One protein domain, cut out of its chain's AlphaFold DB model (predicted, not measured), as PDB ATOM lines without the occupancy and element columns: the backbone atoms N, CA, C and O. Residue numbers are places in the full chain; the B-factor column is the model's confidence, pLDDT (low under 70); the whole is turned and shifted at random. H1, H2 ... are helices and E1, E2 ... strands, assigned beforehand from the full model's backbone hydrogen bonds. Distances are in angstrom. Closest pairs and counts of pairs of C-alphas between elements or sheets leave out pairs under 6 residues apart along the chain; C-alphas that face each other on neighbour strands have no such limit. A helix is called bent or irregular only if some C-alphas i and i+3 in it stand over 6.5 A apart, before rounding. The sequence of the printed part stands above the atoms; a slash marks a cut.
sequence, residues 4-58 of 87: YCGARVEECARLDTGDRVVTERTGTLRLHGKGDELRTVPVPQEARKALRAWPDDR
ATOM      1  N   TYR A   4     461.926 358.100 368.749       58.31
ATOM      2  CA  TYR A   4     461.651 357.460 367.454       58.31
ATOM      3  C   TYR A   4     460.845 358.335 366.480       58.31
ATOM      4  O   TYR A   4     460.772 358.025 365.297       58.31
ATOM      5  N   CYS A   5     460.258 359.434 366.962       59.22
ATOM      6  CA  CYS A   5     459.571 360.430 366.139       59.22
ATOM      7  C   CYS A   5     460.519 361.552 365.671       59.22
ATOM      8  O   CYS A   5     460.068 362.502 365.031       59.22
ATOM      9  N   GLY A   6     461.810 361.492 366.030       65.62
ATOM     10  CA  GLY A   6     462.769 362.565 365.759       65.62
ATOM     11  C   GLY A   6     462.407 363.878 366.459       65.62
ATOM     12  O   GLY A   6     462.717 364.950 365.940       65.62
ATOM     13  N   ALA A   7     461.696 363.806 367.588       64.94
ATOM     14  CA  ALA A   7     461.307 364.973 368.367       64.94
ATOM     15  C   ALA A   7     462.441 365.383 369.313       64.94
ATOM     16  O   ALA A   7     462.949 364.559 370.081       64.94
ATOM     17  N   ARG A   8     462.825 366.659 369.288       72.75
ATOM     18  CA  ARG A   8     463.742 367.242 370.275       72.75
ATOM     19  C   ARG A   8     463.022 367.425 371.614       72.75
ATOM     20  O   ARG A   8     461.796 367.531 371.666       72.75
ATOM     21  N   VAL A   9     463.788 367.491 372.705       69.94
ATOM     22  CA  VAL A   9     463.254 367.653 374.075       69.94
ATOM     23  C   VAL A   9     462.374 368.904 374.185       69.94
ATOM     24  O   VAL A   9     461.277 368.845 374.735       69.94
ATOM     25  N   GLU A  10     462.807 370.007 373.577       67.38
ATOM     26  CA  GLU A  10     462.059 371.269 373.494       67.38
ATOM     27  C   GLU A  10     460.727 371.159 372.729       67.38
ATOM     28  O   GLU A  10     459.752 371.812 373.091       67.38
ATOM     29  N   GLU A  11     460.655 370.301 371.707       70.94
ATOM     30  CA  GLU A  11     459.432 370.053 370.932       70.94
ATOM     31  C   GLU A  11     458.454 369.188 371.741       70.94
ATOM     32  O   GLU A  11     457.251 369.441 371.747       70.94
ATOM     33  N   CYS A  12     458.973 368.207 372.490       71.38
ATOM     34  CA  CYS A  12     458.180 367.387 373.410       71.38
ATOM     35  C   CYS A  12     457.558 368.231 374.532       71.38
ATOM     36  O   CYS A  12     456.394 368.031 374.881       71.38
ATOM     37  N   ALA A  13     458.320 369.187 375.072       72.88
ATOM     38  CA  ALA A  13     457.865 370.079 376.136       72.88
ATOM     39  C   ALA A  13     456.727 371.017 375.690       72.88
ATOM     40  O   ALA A  13     455.906 371.418 376.509       72.88
ATOM     41  N   ARG A  14     456.659 371.347 374.391       71.94
ATOM     42  CA  ARG A  14     455.662 372.263 373.805       71.94
ATOM     43  C   ARG A  14     454.437 371.586 373.204       71.94
ATOM     44  O   ARG A  14     453.523 372.292 372.795       71.94
ATOM     45  N   LEU A  15     454.432 370.261 373.101       74.38
ATOM     46  CA  LEU A  15     453.345 369.518 372.465       74.38
ATOM     47  C   LEU A  15     451.995 369.867 373.126       74.38
ATOM     48  O   LEU A  15     451.971 370.141 374.317       74.38
ATOM     49  N   ASP A  16     450.856 369.781 372.453       75.44
ATOM     50  CA  ASP A  16     449.525 369.856 373.075       75.44
ATOM     51  C   ASP A  16     448.739 368.543 372.868       75.44
ATOM     52  O   ASP A  16     449.045 367.713 372.011       75.44
ATOM     53  N   THR A  17     447.703 368.331 373.672       75.56
ATOM     54  CA  THR A  17     446.673 367.308 373.478       75.56
ATOM     55  C   THR A  17     446.024 367.380 372.092       75.56
ATOM     56  O   THR A  17     445.650 366.337 371.560       75.56
ATOM     57  N   GLY A  18     445.951 368.572 371.488       75.25
ATOM     58  CA  GLY A  18     445.468 368.789 370.120       75.25
ATOM     59  C   GLY A  18     446.483 368.482 369.010       75.25
ATOM     60  O   GLY A  18     446.101 368.408 367.844       75.25
ATOM     61  N   ASP A  19     447.761 368.273 369.337       76.25
ATOM     62  CA  ASP A  19     448.819 368.001 368.350       76.25
ATOM     63  C   ASP A  19     448.997 366.512 368.042       76.25
ATOM     64  O   ASP A  19     449.776 366.133 367.162       76.25
ATOM     65  N   ARG A  20     448.276 365.648 368.759       76.00
ATOM     66  CA  ARG A  20     448.316 364.197 368.580       76.00
ATOM     67  C   ARG A  20     447.008 363.694 367.982       76.00
ATOM     68  O   ARG A  20     445.921 364.018 368.450       76.00
ATOM     69  N   VAL A  21     447.119 362.808 367.003       79.75
ATOM     70  CA  VAL A  21     446.002 361.994 366.519       79.75
ATOM     71  C   VAL A  21     446.452 360.552 366.629       79.75
ATOM     72  O   VAL A  21     447.239 360.088 365.812       79.75
ATOM     73  N   VAL A  22     446.018 359.844 367.672       79.19
ATOM     74  CA  VAL A  22     446.467 358.471 367.946       79.19
ATOM     75  C   VAL A  22     445.262 357.552 368.109       79.19
ATOM     76  O   VAL A  22     444.451 357.719 369.016       79.19
ATOM     77  N   THR A  23     445.173 356.555 367.234       78.00
ATOM     78  CA  THR A  23     444.291 355.390 367.360       78.00
ATOM     79  C   THR A  23     445.104 354.179 367.830       78.00
ATOM     80  O   THR A  23     446.312 354.266 368.056       78.00
ATOM     81  N   GLU A  24     444.474 353.013 367.972       74.25
ATOM     82  CA  GLU A  24     445.210 351.783 368.295       74.25
ATOM     83  C   GLU A  24     446.202 351.373 367.190       74.25
ATOM     84  O   GLU A  24     447.308 350.895 367.469       74.25
ATOM     85  N   ARG A  25     445.827 351.582 365.922       78.69
ATOM     86  CA  ARG A  25     446.553 351.058 364.750       78.69
ATOM     87  C   ARG A  25     447.360 352.116 364.007       78.69
ATOM     88  O   ARG A  25     448.341 351.778 363.352       78.69
ATOM     89  N   THR A  26     446.972 353.378 364.118       77.06
ATOM     90  CA  THR A  26     447.605 354.510 363.437       77.06
ATOM     91  C   THR A  26     447.846 355.635 364.425       77.06
ATOM     92  O   THR A  26     447.103 355.802 365.386       77.06
ATOM     93  N   GLY A  27     448.886 356.425 364.201       82.62
ATOM     94  CA  GLY A  27     449.065 357.645 364.961       82.62
ATOM     95  C   GLY A  27     449.939 358.627 364.213       82.62
ATOM     96  O   GLY A  27     450.875 358.221 363.525       82.62
ATOM     97  N   THR A  28     449.627 359.904 364.347       82.94
ATOM     98  CA  THR A  28     450.442 361.012 363.871       82.94
ATOM     99  C   THR A  28     450.610 362.024 364.987       82.94
ATOM    100  O   THR A  28     449.767 362.165 365.879       82.94
ATOM    101  N   LEU A  29     451.747 362.703 364.951       82.94
ATOM    102  CA  LEU A  29     452.107 363.699 365.938       82.94
ATOM    103  C   LEU A  29     452.661 364.917 365.210       82.94
ATOM    104  O   LEU A  29     453.509 364.796 364.322       82.94
ATOM    105  N   ARG A  30     452.124 366.082 365.553       82.94
ATOM    106  CA  ARG A  30     452.557 367.365 365.018       82.94
ATOM    107  C   ARG A  30     453.682 367.900 365.898       82.94
ATOM    108  O   ARG A  30     453.509 368.065 367.101       82.94
ATOM    109  N   LEU A  31     454.847 368.123 365.297       80.25
ATOM    110  CA  LEU A  31     456.027 368.679 365.957       80.25
ATOM    111  C   LEU A  31     456.271 370.105 365.475       80.25
ATOM    112  O   LEU A  31     456.181 370.380 364.276       80.25
ATOM    113  N   HIS A  32     456.621 370.975 366.419       76.88
ATOM    114  CA  HIS A  32     456.948 372.376 366.181       76.88
ATOM    115  C   HIS A  32     458.463 372.565 366.185       76.88
ATOM    116  O   HIS A  32     459.076 372.589 367.247       76.88
ATOM    117  N   GLY A  33     459.050 372.705 365.004       71.44
ATOM    118  CA  GLY A  33     460.464 372.982 364.816       71.44
ATOM    119  C   GLY A  33     460.851 374.436 365.084       71.44
ATOM    120  O   GLY A  33     460.073 375.273 365.552       71.44
ATOM    121  N   LYS A  34     462.108 374.742 364.765       68.31
ATOM    122  CA  LYS A  34     462.657 376.096 364.854       68.31
ATOM    123  C   LYS A  34     461.888 377.027 363.909       68.31
ATOM    124  O   LYS A  34     461.679 376.687 362.754       68.31
ATOM    125  N   GLY A  35     461.493 378.202 364.399       67.12
ATOM    126  CA  GLY A  35     460.748 379.178 363.594       67.12
ATOM    127  C   GLY A  35     459.295 378.788 363.308       67.12
ATOM    128  O   GLY A  35     458.740 379.264 362.329       67.12
ATOM    129  N   ASP A  36     458.693 377.934 364.142       65.19
ATOM    130  CA  ASP A  36     457.304 377.462 364.007       65.19
ATOM    131  C   ASP A  36     457.030 376.537 362.830       65.19
ATOM    132  O   ASP A  36     455.876 376.289 362.480       65.19
ATOM    133  N   GLU A  37     458.085 375.959 362.268       74.56
ATOM    134  CA  GLU A  37     457.958 374.961 361.221       74.56
ATOM    135  C   GLU A  37     457.195 373.733 361.736       74.56
ATOM    136  O   GLU A  37     457.616 373.054 362.676       74.56
ATOM    137  N   LEU A  38     456.046 373.447 361.124       77.06
ATOM    138  CA  LEU A  38     455.211 372.306 361.477       77.06
ATOM    139  C   LEU A  38     455.598 371.101 360.629       77.06
ATOM    140  O   LEU A  38     455.486 371.139 359.406       77.06
ATOM    141  N   ARG A  39     455.946 369.989 361.279       81.25
ATOM    142  CA  ARG A  39     456.056 368.689 360.605       81.25
ATOM    143  C   ARG A  39     455.154 367.659 361.259       81.25
ATOM    144  O   ARG A  39     454.984 367.646 362.476       81.25
ATOM    145  N   THR A  40     454.587 366.781 360.441       81.06
ATOM    146  CA  THR A  40     453.793 365.647 360.920       81.06
ATOM    147  C   THR A  40     454.629 364.390 360.813       81.06
ATOM    148  O   THR A  40     455.112 364.060 359.733       81.06
ATOM    149  N   VAL A  41     454.787 363.687 361.928       83.31
ATOM    150  CA  VAL A  41     455.552 362.441 361.988       83.31
ATOM    151  C   VAL A  41     454.637 361.274 362.353       83.31
ATOM    152  O   VAL A  41     453.732 361.438 363.183       83.31
ATOM    153  N   PRO A  42     454.820 360.094 361.734       82.12
ATOM    154  CA  PRO A  42     454.089 358.904 362.133       82.12
ATOM    155  C   PRO A  42     454.520 358.475 363.537       82.12
ATOM    156  O   PRO A  42     455.701 358.485 363.879       82.12
ATOM    157  N   VAL A  43     453.549 358.072 364.348       82.06
ATOM    158  CA  VAL A  43     453.781 357.556 365.694       82.06
ATOM    159  C   VAL A  43     454.015 356.045 365.605       82.06
ATOM    160  O   VAL A  43     453.095 355.302 365.227       82.06
ATOM    161  N   PRO A  44     455.213 355.557 365.975       79.88
ATOM    162  CA  PRO A  44     455.509 354.133 365.971       79.88
ATOM    163  C   PRO A  44     454.635 353.396 366.986       79.88
ATOM    164  O   PRO A  44     454.166 353.970 367.969       79.88
ATOM    165  N   GLN A  45     454.410 352.102 366.751       80.19
ATOM    166  CA  GLN A  45     453.470 351.292 367.531       80.19
ATOM    167  C   GLN A  45     453.721 351.339 369.031       80.19
ATOM    168  O   GLN A  45     452.771 351.479 369.802       80.19
ATOM    169  N   GLU A  46     454.985 351.277 369.432       79.38
ATOM    170  CA  GLU A  46     455.352 351.316 370.841       79.38
ATOM    171  C   GLU A  46     454.953 352.645 371.479       79.38
ATOM    172  O   GLU A  46     454.378 352.652 372.563       79.38
ATOM    173  N   ALA A  47     455.134 353.756 370.755       78.75
ATOM    174  CA  ALA A  47     454.824 355.101 371.227       78.75
ATOM    175  C   ALA A  47     453.322 355.386 371.381       78.75
ATOM    176  O   ALA A  47     452.936 356.243 372.177       78.75
ATOM    177  N   ARG A  48     452.458 354.652 370.665       82.56
ATOM    178  CA  ARG A  48     451.004 354.883 370.690       82.56
ATOM    179  C   ARG A  48     450.398 354.654 372.072       82.56
ATOM    180  O   ARG A  48     449.537 355.429 372.477       82.56
ATOM    181  N   LYS A  49     450.844 353.627 372.806       81.31
ATOM    182  CA  LYS A  49     450.279 353.294 374.125       81.31
ATOM    183  C   LYS A  49     450.501 354.411 375.141       81.31
ATOM    184  O   LYS A  49     449.528 354.875 375.725       81.31
ATOM    185  N   ALA A  50     451.735 354.891 375.306       80.50
ATOM    186  CA  ALA A  50     451.955 355.962 376.276       80.50
ATOM    187  C   ALA A  50     451.428 357.312 375.783       80.50
ATOM    188  O   ALA A  50     450.938 358.069 376.604       80.50
ATOM    189  N   LEU A  51     451.406 357.607 374.474       78.06
ATOM    190  CA  LEU A  51     450.747 358.829 373.982       78.06
ATOM    191  C   LEU A  51     449.230 358.844 374.237       78.06
ATOM    192  O   LEU A  51     448.661 359.927 374.377       78.06
ATOM    193  N   ARG A  52     448.579 357.671 374.301       78.88
ATOM    194  CA  ARG A  52     447.161 357.552 374.681       78.88
ATOM    195  C   ARG A  52     446.926 357.712 376.184       78.88
ATOM    196  O   ARG A  52     445.905 358.282 376.531       78.88
ATOM    197  N   ALA A  53     447.843 357.240 377.032       81.31
ATOM    198  CA  ALA A  53     447.741 357.355 378.493       81.31
ATOM    199  C   ALA A  53     448.189 358.729 379.026       81.31
ATOM    200  O   ALA A  53     447.673 359.242 380.004       81.31
ATOM    201  N   TRP A  54     449.126 359.371 378.336       76.31
ATOM    202  CA  TRP A  54     449.709 360.645 378.732       76.31
ATOM    203  C   TRP A  54     448.737 361.816 379.003       76.31
ATOM    204  O   TRP A  54     449.058 362.614 379.881       76.31
ATOM    205  N   PRO A  55     447.580 361.998 378.322       75.06
ATOM    206  CA  PRO A  55     446.597 362.996 378.761       75.06
ATOM    207  C   PRO A  55     446.183 362.888 380.229       75.06
ATOM    208  O   PRO A  55     445.955 363.933 380.836       75.06
ATOM    209  N   ASP A  56     446.110 361.675 380.778       73.62
ATOM    210  CA  ASP A  56     445.693 361.446 382.164       73.62
ATOM    211  C   ASP A  56     446.721 362.036 383.149       73.62
ATOM    212  O   ASP A  56     446.351 362.603 384.176       73.62
ATOM    213  N   ASP A  57     448.004 362.017 382.775       67.50
ATOM    214  CA  ASP A  57     449.102 362.602 383.553       67.50
ATOM    215  C   ASP A  57     449.257 364.115 383.316       67.50
ATOM    216  O   ASP A  57     449.717 364.862 384.182       67.50
ATOM    217  N   ARG A  58     448.860 364.602 382.133       64.56
ATOM    218  CA  ARG A  58     449.117 365.976 381.677       64.56
ATOM    219  C   ARG A  58     448.144 367.028 382.202       64.56
ATOM    220  O   ARG A  58     448.421 368.219 382.089       64.56
TER     221      ARG A  58
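Overview. This is residues 4 to 58 of the 87 residues of the protein "Phage integrase family protein" of Actinoplanes teichomyceticus (UniProt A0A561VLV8). A small sheet of three strands, folded back and forth as E1, E2 and E3, has two helices that keep clear of each other near opposite ends of its inner strand E2: short H1 by the last residue of E2, and longer H2 slanting over E1 by the first. The printed part has 55 residues, with two named helices and three named strands in the order H1, E1, E2, E3, H2; the sheet runs E1, E2, E3 and is antiparallel throughout. The class is mixed, helices and strands. The whole is compact, with a radius of gyration of the C-alphas of 10.7 A, and spans 32 by 22 by 17 A.

Along the chain. Start at Tyr 4 and go on to C-alpha 9 at (463.254, 367.653, 374.075), where H1 begins; it holds residues 9 to 14 and is 8.9 A long. Next come E1, residues 20 to 22, 6.1 A, and E2, residues 27 to 32, 16.8 A, which starts from C-alpha 27 at (449.065, 357.645, 364.961). E3, residues 38 to 42, measures 13.5 A. H2, residues 45 to 58, is 20.8 A long and ends at C-alpha 58, (449.117, 365.976, 381.677). H2 is irregular, but only just: C-alphas 52 and 55 are 6.8 A apart.

Arrangement. Look first at the meander E1, E2, E3, each strand the antiparallel neighbour of the one before. E1 and E2 form a hairpin, with directions 169 degrees apart; N 21 and O 28 are 2.9 A apart, within hydrogen-bond range. E2 and E3 form another hairpin, at 154 degrees, with N 31 and O 39 within hydrogen-bond range at 2.9 A. E1 and E3 are the edge strands. The two helices on one face of the sheet make two layers. H2 is on the sheet at a height of 9.5 A, over E1 and only just not over E2, on which 2 of its C-alphas fall; it runs slantwise to the strands, at 54 degrees to E1 on the local plane. The closest C-alphas of E1 and H2 are those of Val 22 and Arg 48, 6.4 A apart. H1 is on the sheet too, and its closest C-alphas with E2 are those of Glu 11 and His 32, 5.8 A apart. H1 and H2 are apart. Every O i to N i+4 pair of H1 is within hydrogen-bond range, against 5 of 10 in H2.

Size, cuts and confidence. The C-alphas farthest apart are those of Glu 24 and Gly 35, 31.8 A. The printed part has no cut, and its four links between elements are tight. The mean pLDDT of the printed part is 75.4; look for values under 70 at residues 4 to 7, 9 to 10, 34 to 36 and 57 to 58 of this model.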